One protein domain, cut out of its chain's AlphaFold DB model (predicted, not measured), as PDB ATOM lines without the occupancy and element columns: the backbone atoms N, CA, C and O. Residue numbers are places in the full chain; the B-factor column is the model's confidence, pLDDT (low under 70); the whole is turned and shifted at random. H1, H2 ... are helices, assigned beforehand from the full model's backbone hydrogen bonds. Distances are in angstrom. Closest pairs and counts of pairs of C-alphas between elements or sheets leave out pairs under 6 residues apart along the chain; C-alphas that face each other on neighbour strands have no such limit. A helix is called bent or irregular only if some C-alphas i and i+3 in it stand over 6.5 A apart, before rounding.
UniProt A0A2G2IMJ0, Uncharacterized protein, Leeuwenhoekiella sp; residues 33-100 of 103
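This is residues 33 to 100 of the 103 residues of an uncharacterized protein of Leeuwenhoekiella sp (UniProt A0A2G2IMJ0). Three helices, H1, H3 and H4, are set in a triangle, not closely packed, with H2 across one end beside the end of H1 and the beginning of H3. Short H5 packs on H1 and H4, and H6 extends the opposite end, joined on through H5. The printed part has 68 residues with six named helices, H1 to H6 in chain order, and no named strand; its class is all helix. It is compact, with a radius of gyration of the C-alphas of 10.7 A, and spans 33 by 25 by 19 A.

H1, residues 34 to 43, and H2, residues 47 to 53, touch only at the corner by their tight link, and only just, with 3 pairs of C-alphas within 8 A; the closest are those of Ile 41 and Lys 47, 5.5 A apart. H3, residues 59 to 69, touches H2 at a steep tilt of 66 degrees, opposite ways; the closest C-alphas are those of Ala 51 and Gly 59, 4.4 A apart. H3 is close to H1 but not clearly touching, at a shallow tilt of 18 degrees, opposite ways, with the C-alphas of Met 34 and Glu 67 closest at 7.2 A. H4, residues 74 to 83, is apart from H3. The hub is H5, residues 90 to 93, which touches three helices. H5 touches H4, where the closest C-alphas, of Ala 77 and Lys 90, are 4.8 A apart. H5 only just touches H1, with 3 pairs of C-alphas within 8 A; Ala 36 and Leu 93 have the closest, at 5.5 A. H6, residues 95 to 100, touches H5 only at the corner, the closest C-alphas being those of Ala 91 and Phe 98 at 4.9 A. Every O i to N i+4 pair is within hydrogen-bond range in H1 and H2; in H3 it is 6 of 7, in H4 5 of 6 and in H6 1 of 2, while H5 is too short for such a pair.

H1 begins at C-alpha 34, (6.302, -43.798, -48.318), and is 14.2 A long from first to last C-alpha. H2 is 10.0 A long. H3, the longest, is 16.2 A and begins at C-alpha 59, (3.230, -49.956, -31.721). H4 is 14.2 A, H5 5.0 A and H6 8.0 A. H6 is irregular, with C-alphas 97 and 100 7.3 A apart, and ends at C-alpha 100, (21.653, -31.149, -47.065).

The C-alphas of Glu 57 and Asp 100, the two farthest apart, are 33.1 A from each other. The printed part has no cut, and no link is long. The mean pLDDT of the printed part is 74.4; it is under 70 at residues 33 to 35, 57 to 60, 71 and 95 to 100.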
ATOM      1  N   GLY A  33       8.851 -40.463 -49.602       50.47
ATOM      2  CA  GLY A  33       8.722 -40.769 -48.160       50.47
ATOM      3  C   GLY A  33       7.977 -42.064 -47.786       50.47
ATOM      4  O   GLY A  33       8.220 -42.623 -46.718       50.47
ATOM      5  N   MET A  34       7.070 -42.573 -48.631       56.34
ATOM      6  CA  MET A  34       6.302 -43.798 -48.318       56.34
ATOM      7  C   MET A  34       7.124 -45.063 -48.554       56.34
ATOM      8  O   MET A  34       6.989 -46.032 -47.811       56.34
ATOM      9  N   ASP A  35       7.996 -45.042 -49.561       65.31
ATOM     10  CA  ASP A  35       8.817 -46.195 -49.922       65.31
ATOM     11  C   ASP A  35       9.894 -46.485 -48.873       65.31
ATOM     12  O   ASP A  35      10.112 -47.635 -48.506       65.31
ATOM     13  N   ALA A  36      10.532 -45.453 -48.313       71.56
ATOM     14  CA  ALA A  36      11.530 -45.621 -47.256       71.56
ATOM     15  C   ALA A  36      10.916 -46.191 -45.965       71.56
ATOM     16  O   ALA A  36      11.462 -47.121 -45.370       71.56
ATOM     17  N   LEU A  37       9.740 -45.692 -45.564       74.25
ATOM     18  CA  LEU A  37       9.033 -46.206 -44.390       74.25
ATOM     19  C   LEU A  37       8.532 -47.640 -44.614       74.25
ATOM     20  O   LEU A  37       8.683 -48.478 -43.728       74.25
ATOM     21  N   ASN A  38       7.987 -47.956 -45.793       76.25
ATOM     22  CA  ASN A  38       7.561 -49.319 -46.119       76.25
ATOM     23  C   ASN A  38       8.737 -50.294 -46.213       76.25
ATOM     24  O   ASN A  38       8.619 -51.411 -45.713       76.25
ATOM     25  N   ARG A  39       9.883 -49.881 -46.769       77.69
ATOM     26  CA  ARG A  39      11.122 -50.674 -46.750       77.69
ATOM     27  C   ARG A  39      11.592 -50.945 -45.326       77.69
ATOM     28  O   ARG A  39      11.899 -52.089 -45.009       77.69
ATOM     29  N   ALA A  40      11.562 -49.937 -44.451       77.69
ATOM     30  CA  ALA A  40      11.875 -50.132 -43.038       77.69
ATOM     31  C   ALA A  40      10.905 -51.140 -42.395       77.69
ATOM     32  O   ALA A  40      11.339 -52.106 -41.779       77.69
ATOM     33  N   ILE A  41       9.593 -50.984 -42.600       78.31
ATOM     34  CA  ILE A  41       8.576 -51.916 -42.083       78.31
ATOM     35  C   ILE A  41       8.798 -53.341 -42.607       78.31
ATOM     36  O   ILE A  41       8.656 -54.292 -41.840       78.31
ATOM     37  N   ALA A  42       9.151 -53.494 -43.885       78.75
ATOM     38  CA  ALA A  42       9.451 -54.782 -44.499       78.75
ATOM     39  C   ALA A  42      10.723 -55.414 -43.915       78.75
ATOM     40  O   ALA A  42      10.742 -56.620 -43.686       78.75
ATOM     41  N   PHE A  43      11.743 -54.610 -43.601       79.31
ATOM     42  CA  PHE A  43      12.965 -55.065 -42.935       79.31
ATOM     43  C   PHE A  43      12.676 -55.630 -41.537       79.31
ATOM     44  O   PHE A  43      13.129 -56.718 -41.197       79.31
ATOM     45  N   PHE A  44      11.845 -54.938 -40.751       73.81
ATOM     46  CA  PHE A  44      11.374 -55.439 -39.452       73.81
ATOM     47  C   PHE A  44      10.296 -56.531 -39.576       73.81
ATOM     48  O   PHE A  44       9.854 -57.085 -38.571       73.81
ATOM     49  N   GLY A  45       9.812 -56.812 -40.786       77.81
ATOM     50  CA  GLY A  45       8.745 -57.763 -41.091       77.81
ATOM     51  C   GLY A  45       7.326 -57.270 -40.786       77.81
ATOM     52  O   GLY A  45       6.375 -57.696 -41.440       77.81
ATOM     53  N   SER A  46       7.125 -56.392 -39.799       72.94
ATOM     54  CA  SER A  46       5.796 -55.872 -39.445       72.94
ATOM     55  C   SER A  46       5.845 -54.528 -38.720       72.94
ATOM     56  O   SER A  46       6.751 -54.256 -37.936       72.94
ATOM     57  N   LYS A  47       4.790 -53.715 -38.890       76.94
ATOM     58  CA  LYS A  47       4.637 -52.402 -38.225       76.94
ATOM     59  C   LYS A  47       4.730 -52.510 -36.698       76.94
ATOM     60  O   LYS A  47       5.355 -51.679 -36.050       76.94
ATOM     61  N   SER A  48       4.131 -53.556 -36.130       76.75
ATOM     62  CA  SER A  48       4.162 -53.812 -34.687       76.75
ATOM     63  C   SER A  48       5.555 -54.199 -34.183       76.75
ATOM     64  O   SER A  48       5.924 -53.796 -33.087       76.75
ATOM     65  N   GLU A  49       6.331 -54.951 -34.968       78.38
ATOM     66  CA  GLU A  49       7.706 -55.345 -34.619       78.38
ATOM     67  C   GLU A  49       8.637 -54.132 -34.660       78.38
ATOM     68  O   GLU A  49       9.328 -53.856 -33.681       78.38
ATOM     69  N   MET A  50       8.565 -53.340 -35.736       78.06
ATOM     70  CA  MET A  50       9.291 -52.072 -35.855       78.06
ATOM     71  C   MET A  50       9.020 -51.169 -34.652       78.06
ATOM     72  O   MET A  50       9.932 -50.618 -34.044       78.06
ATOM     73  N   ALA A  51       7.757 -51.029 -34.268       81.00
ATOM     74  CA  ALA A  51       7.402 -50.133 -33.188       81.00
ATOM     75  C   ALA A  51       7.788 -50.654 -31.796       81.00
ATOM     76  O   ALA A  51       8.145 -49.844 -30.943       81.00
ATOM     77  N   LYS A  52       7.801 -51.977 -31.580       81.25
ATOM     78  CA  LYS A  52       8.394 -52.584 -30.376       81.25
ATOM     79  C   LYS A  52       9.891 -52.303 -30.290       81.25
ATOM     80  O   LYS A  52      10.359 -51.915 -29.227       81.25
ATOM     81  N   GLN A  53      10.620 -52.439 -31.402       80.12
ATOM     82  CA  GLN A  53      12.051 -52.111 -31.468       80.12
ATOM     83  C   GLN A  53      12.311 -50.624 -31.185       80.12
ATOM     84  O   GLN A  53      13.312 -50.259 -30.576       80.12
ATOM     85  N   LEU A  54      11.367 -49.757 -31.559       78.56
ATOM     86  CA  LEU A  54      11.394 -48.326 -31.252       78.56
ATOM     87  C   LEU A  54      10.892 -47.978 -29.835       78.56
ATOM     88  O   LEU A  54      10.913 -46.799 -29.467       78.56
ATOM     89  N   GLY A  55      10.443 -48.968 -29.054       80.00
ATOM     90  CA  GLY A  55       9.985 -48.809 -27.671       80.00
ATOM     91  C   GLY A  55       8.565 -48.256 -27.510       80.00
ATOM     92  O   GLY A  55       8.246 -47.701 -26.463       80.00
ATOM     93  N   TYR A  56       7.705 -48.356 -28.527       80.56
ATOM     94  CA  TYR A  56       6.321 -47.886 -28.446       80.56
ATOM     95  C   TYR A  56       5.370 -48.979 -27.946       80.56
ATOM     96  O   TYR A  56       5.206 -50.013 -28.592       80.56
ATOM     97  N   GLU A  57       4.665 -48.695 -26.847       65.12
ATOM     98  CA  GLU A  57       3.612 -49.560 -26.288       65.12
ATOM     99  C   GLU A  57       2.420 -49.717 -27.255       65.12
ATOM    100  O   GLU A  57       1.902 -50.812 -27.457       65.12
ATOM    101  N   ASN A  58       2.053 -48.639 -27.960       61.91
ATOM    102  CA  ASN A  58       0.993 -48.621 -28.977       61.91
ATOM    103  C   ASN A  58       1.575 -48.738 -30.390       61.91
ATOM    104  O   ASN A  58       1.448 -47.834 -31.224       61.91
ATOM    105  N   GLY A  59       2.266 -49.850 -30.636       63.31
ATOM    106  CA  GLY A  59       3.230 -49.956 -31.721       63.31
ATOM    107  C   GLY A  59       2.697 -49.636 -33.128       63.31
ATOM    108  O   GLY A  59       3.287 -48.854 -33.865       63.31
ATOM    109  N   SER A  60       1.540 -50.166 -33.516       67.12
ATOM    110  CA  SER A  60       1.018 -49.984 -34.879       67.12
ATOM    111  C   SER A  60       0.384 -48.608 -35.138       67.12
ATOM    112  O   SER A  60       0.415 -48.126 -36.272       67.12
ATOM    113  N   MET A  61      -0.176 -47.950 -34.114       72.56
ATOM    114  CA  MET A  61      -0.848 -46.652 -34.276       72.56
ATOM    115  C   MET A  61       0.134 -45.510 -34.535       72.56
ATOM    116  O   MET A  61      -0.175 -44.617 -35.322       72.56
ATOM    117  N   VAL A  62       1.311 -45.546 -33.907       77.19
ATOM    118  CA  VAL A  62       2.354 -44.525 -34.095       77.19
ATOM    119  C   VAL A  62       2.877 -44.552 -35.529       77.19
ATOM    120  O   VAL A  62       2.923 -43.514 -36.185       77.19
ATOM    121  N   ILE A  63       3.158 -45.747 -36.057       77.50
ATOM    122  CA  ILE A  63       3.582 -45.920 -37.454       77.50
ATOM    123  C   ILE A  63       2.485 -45.449 -38.415       77.50
ATOM    124  O   ILE A  63       2.761 -44.679 -39.333       77.50
ATOM    125  N   ARG A  64       1.217 -45.804 -38.152       78.00
ATOM    126  CA  ARG A  64       0.076 -45.317 -38.945       78.00
ATOM    127  C   ARG A  64      -0.049 -43.793 -38.916       78.00
ATOM    128  O   ARG A  64      -0.415 -43.186 -39.918       78.00
ATOM    129  N   GLN A  65       0.246 -43.155 -37.789       78.56
ATOM    130  CA  GLN A  65       0.240 -41.699 -37.691       78.56
ATOM    131  C   GLN A  65       1.342 -41.066 -38.554       78.56
ATOM    132  O   GLN A  65       1.094 -40.032 -39.175       78.56
ATOM    133  N   TRP A  66       2.520 -41.686 -38.636       78.88
ATOM    134  CA  TRP A  66       3.601 -41.244 -39.523       78.88
ATOM    135  C   TRP A  66       3.242 -41.435 -40.997       78.88
ATOM    136  O   TRP A  66       3.498 -40.542 -41.798       78.88
ATOM    137  N   GLU A  67       2.558 -42.533 -41.339       76.31
ATOM    138  CA  GLU A  67       2.010 -42.763 -42.684       76.31
ATOM    139  C   GLU A  67       1.013 -41.665 -43.086       76.31
ATOM    140  O   GLU A  67       1.095 -41.120 -44.185       76.31
ATOM    141  N   VAL A  68       0.094 -41.301 -42.182       77.56
ATOM    142  CA  VAL A  68      -0.908 -40.249 -42.427       77.56
ATOM    143  C   VAL A  68      -0.256 -38.873 -42.555       77.56
ATOM    144  O   VAL A  68      -0.627 -38.097 -43.433       77.56
ATOM    145  N   ARG A  69       0.727 -38.567 -41.703       72.88
ATOM    146  CA  ARG A  69       1.469 -37.298 -41.751       72.88
ATOM    147  C   ARG A  69       2.502 -37.247 -42.876       72.88
ATOM    148  O   ARG A  69       3.021 -36.169 -43.141       72.88
ATOM    149  N   LYS A  70       2.808 -38.387 -43.508       70.31
ATOM    150  CA  LYS A  70       3.891 -38.570 -44.491       70.31
ATOM    151  C   LYS A  70       5.244 -38.025 -44.018       70.31
ATOM    152  O   LYS A  70       6.062 -37.606 -44.827       70.31
ATOM    153  N   SER A  71       5.461 -38.007 -42.709       68.38
ATOM    154  CA  SER A  71       6.634 -37.400 -42.093       68.38
ATOM    155  C   SER A  71       7.041 -38.230 -40.886       68.38
ATOM    156  O   SER A  71       6.217 -38.536 -40.017       68.38
ATOM    157  N   VAL A  72       8.313 -38.625 -40.870       75.75
ATOM    158  CA  VAL A  72       8.933 -39.358 -39.770       75.75
ATOM    159  C   VAL A  72       9.779 -38.366 -38.974       75.75
ATOM    160  O   VAL A  72      10.590 -37.653 -39.563       75.75
ATOM    161  N   PRO A  73       9.631 -38.303 -37.642       78.00
ATOM    162  CA  PRO A  73      10.443 -37.407 -36.834       78.00
ATOM    163  C   PRO A  73      11.943 -37.750 -36.952       78.00
ATOM    164  O   PRO A  73      12.307 -38.931 -36.887       78.00
ATOM    165  N   PRO A  74      12.839 -36.747 -37.042       76.88
ATOM    166  CA  PRO A  74      14.262 -36.951 -37.342       76.88
ATOM    167  C   PRO A  74      14.986 -37.791 -36.285       76.88
ATOM    168  O   PRO A  74      15.805 -38.646 -36.614       76.88
ATOM    169  N   GLN A  75      14.618 -37.633 -35.009       78.94
ATOM    170  CA  GLN A  75      15.142 -38.466 -33.918       78.94
ATOM    171  C   GLN A  75      14.866 -39.961 -34.133       78.94
ATOM    172  O   GLN A  75      15.660 -40.808 -33.729       78.94
ATOM    173  N   LYS A  76      13.734 -40.297 -34.764       81.69
ATOM    174  CA  LYS A  76      13.355 -41.682 -35.054       81.69
ATOM    175  C   LYS A  76      13.977 -42.168 -36.352       81.69
ATOM    176  O   LYS A  76      14.359 -43.327 -36.393       81.69
ATOM    177  N   ALA A  77      14.166 -41.300 -37.344       81.81
ATOM    178  CA  ALA A  77      14.897 -41.644 -38.561       81.81
ATOM    179  C   ALA A  77      16.325 -42.140 -38.254       81.81
ATOM    180  O   ALA A  77      16.709 -43.201 -38.733       81.81
ATOM    181  N   ILE A  78      17.058 -41.457 -37.364       81.94
ATOM    182  CA  ILE A  78      18.398 -41.886 -36.913       81.94
ATOM    183  C   ILE A  78      18.341 -43.240 -36.191       81.94
ATOM    184  O   ILE A  78      19.212 -44.090 -36.358       81.94
ATOM    185  N   LEU A  79      17.319 -43.449 -35.357       82.50
ATOM    186  CA  LEU A  79      17.155 -44.708 -34.633       82.50
ATOM    187  C   LEU A  79      16.836 -45.865 -35.589       82.50
ATOM    188  O   LEU A  79      17.389 -46.948 -35.432       82.50
ATOM    189  N   ILE A  80      15.981 -45.631 -36.586       81.62
ATOM    190  CA  ILE A  80      15.646 -46.610 -37.625       81.62
ATOM    191  C   ILE A  80      16.891 -46.955 -38.442       81.62
ATOM    192  O   ILE A  80      17.159 -48.133 -38.632       81.62
ATOM    193  N   GLU A  81      17.685 -45.971 -38.857       85.62
ATOM    194  CA  GLU A  81      18.949 -46.196 -39.572       85.62
ATOM    195  C   GLU A  81      19.909 -47.086 -38.770       85.62
ATOM    196  O   GLU A  81      20.428 -48.067 -39.294       85.62
ATOM    197  N   ARG A  82      20.065 -46.823 -37.465       82.81
ATOM    198  CA  ARG A  82      20.879 -47.664 -36.570       82.81
ATOM    199  C   ARG A  82      20.328 -49.079 -36.412       82.81
ATOM    200  O   ARG A  82      21.097 -50.028 -36.378       82.81
ATOM    201  N   LEU A  83      19.010 -49.225 -36.285       81.25
ATOM    202  CA  LEU A  83      18.358 -50.530 -36.125       81.25
ATOM    203  C   LEU A  83      18.324 -51.342 -37.426       81.25
ATOM    204  O   LEU A  83      18.207 -52.563 -37.380       81.25
ATOM    205  N   THR A  84      18.394 -50.669 -38.571       79.38
ATOM    206  CA  THR A  84      18.418 -51.284 -39.904       79.38
ATOM    207  C   THR A  84      19.836 -51.448 -40.449       79.38
ATOM    208  O   THR A  84      19.984 -51.861 -41.593       79.38
ATOM    209  N   ASP A  85      20.864 -51.139 -39.650       76.00
ATOM    210  CA  ASP A  85      22.284 -51.198 -40.031       76.00
ATOM    211  C   ASP A  85      22.582 -50.452 -41.350       76.00
ATOM    212  O   ASP A  85      23.363 -50.888 -42.189       76.00
ATOM    213  N   GLY A  86      21.891 -49.328 -41.576       75.31
ATOM    214  CA  GLY A  86      22.013 -48.540 -42.805       75.31
ATOM    215  C   GLY A  86      21.228 -49.070 -44.013       75.31
ATOM    216  O   GLY A  86      21.335 -48.489 -45.089       75.31
ATOM    217  N   ALA A  87      20.398 -50.113 -43.869       73.25
ATOM    218  CA  ALA A  87      19.524 -50.578 -44.954       73.25
ATOM    219  C   ALA A  87      18.452 -49.545 -45.347       73.25
ATOM    220  O   ALA A  87      17.975 -49.551 -46.482       73.25
ATOM    221  N   VAL A  88      18.072 -48.660 -44.419       75.94
ATOM    222  CA  VAL A  88      17.291 -47.454 -44.709       75.94
ATOM    223  C   VAL A  88      17.990 -46.267 -44.067       75.94
ATOM    224  O   VAL A  88      18.171 -46.227 -42.850       75.94
ATOM    225  N   THR A  89      18.358 -45.280 -44.878       78.94
ATOM    226  CA  THR A  89      19.069 -44.097 -44.379       78.94
ATOM    227  C   THR A  89      18.102 -43.037 -43.859       78.94
ATOM    228  O   THR A  89      16.965 -42.892 -44.327       78.94
ATOM    229  N   LYS A  90      18.557 -42.235 -42.892       76.69
ATOM    230  CA  LYS A  90      17.777 -41.098 -42.375       76.69
ATOM    231  C   LYS A  90      17.440 -40.069 -43.467       76.69
ATOM    232  O   LYS A  90      16.389 -39.439 -43.386       76.69
ATOM    233  N   ALA A  91      18.294 -39.947 -44.489       70.50
ATOM    234  CA  ALA A  91      18.091 -39.079 -45.648       70.50
ATOM    235  C   ALA A  91      16.935 -39.553 -46.540       70.50
ATOM    236  O   ALA A  91      16.163 -38.735 -47.027       70.50
ATOM    237  N   GLU A  92      16.740 -40.866 -46.685       71.38
ATOM    238  CA  GLU A  92      15.587 -41.419 -47.405       71.38
ATOM    239  C   GLU A  92      14.280 -41.301 -46.605       71.38
ATOM    240  O   GLU A  92      13.211 -41.097 -47.180       71.38
ATOM    241  N   LEU A  93      14.348 -41.416 -45.275       71.88
ATOM    242  CA  LEU A  93      13.186 -41.276 -44.384       71.88
ATOM    243  C   LEU A  93      12.744 -39.819 -44.200       71.88
ATOM    244  O   LEU A  93      11.552 -39.548 -44.053       71.88
ATOM    245  N   CYS A  94      13.696 -38.889 -44.148       71.00
ATOM    246  CA  CYS A  94      13.453 -37.478 -43.879       71.00
ATOM    247  C   CYS A  94      14.409 -36.593 -44.708       71.00
ATOM    248  O   CYS A  94      15.328 -35.979 -44.156       71.00
ATOM    249  N   PRO A  95      14.190 -36.502 -46.033       68.62
ATOM    250  CA  PRO A  95      15.039 -35.707 -46.919       68.62
ATOM    251  C   PRO A  95      14.949 -34.202 -46.637       68.62
ATOM    252  O   PRO A  95      15.882 -33.475 -46.931       68.62
ATOM    253  N   GLU A  96      13.864 -33.722 -46.026       67.94
ATOM    254  CA  GLU A  96      13.703 -32.302 -45.668       67.94
ATOM    255  C   GLU A  96      14.702 -31.836 -44.595       67.94
ATOM    256  O   GLU A  96      15.056 -30.664 -44.551       67.94
ATOM    257  N   ILE A  97      15.160 -32.748 -43.732       68.69
ATOM    258  CA  ILE A  97      16.050 -32.422 -42.606       68.69
ATOM    259  C   ILE A  97      17.481 -32.898 -42.869       68.69
ATOM    260  O   ILE A  97      18.425 -32.237 -42.455       68.69
ATOM    261  N   PHE A  98      17.646 -34.040 -43.542       66.25
ATOM    262  CA  PHE A  98      18.956 -34.650 -43.797       66.25
ATOM    263  C   PHE A  98      19.389 -34.588 -45.269       66.25
ATOM    264  O   PHE A  98      20.427 -35.144 -45.612       66.25
ATOM    265  N   GLY A  99      18.605 -33.956 -46.148       57.56
ATOM    266  CA  GLY A  99      18.922 -33.831 -47.574       57.56
ATOM    267  C   GLY A  99      20.112 -32.919 -47.879       57.56
ATOM    268  O   GLY A  99      20.698 -33.052 -48.947       57.56
ATOM    269  N   ASP A 100      20.500 -32.055 -46.937       56.50
ATOM    270  CA  ASP A 100      21.653 -31.149 -47.065       56.50
ATOM    271  C   ASP A 100      22.995 -31.790 -46.650       56.50
ATOM    272  O   ASP A 100      24.051 -31.265 -46.984       56.50
TER     273      ASP A 100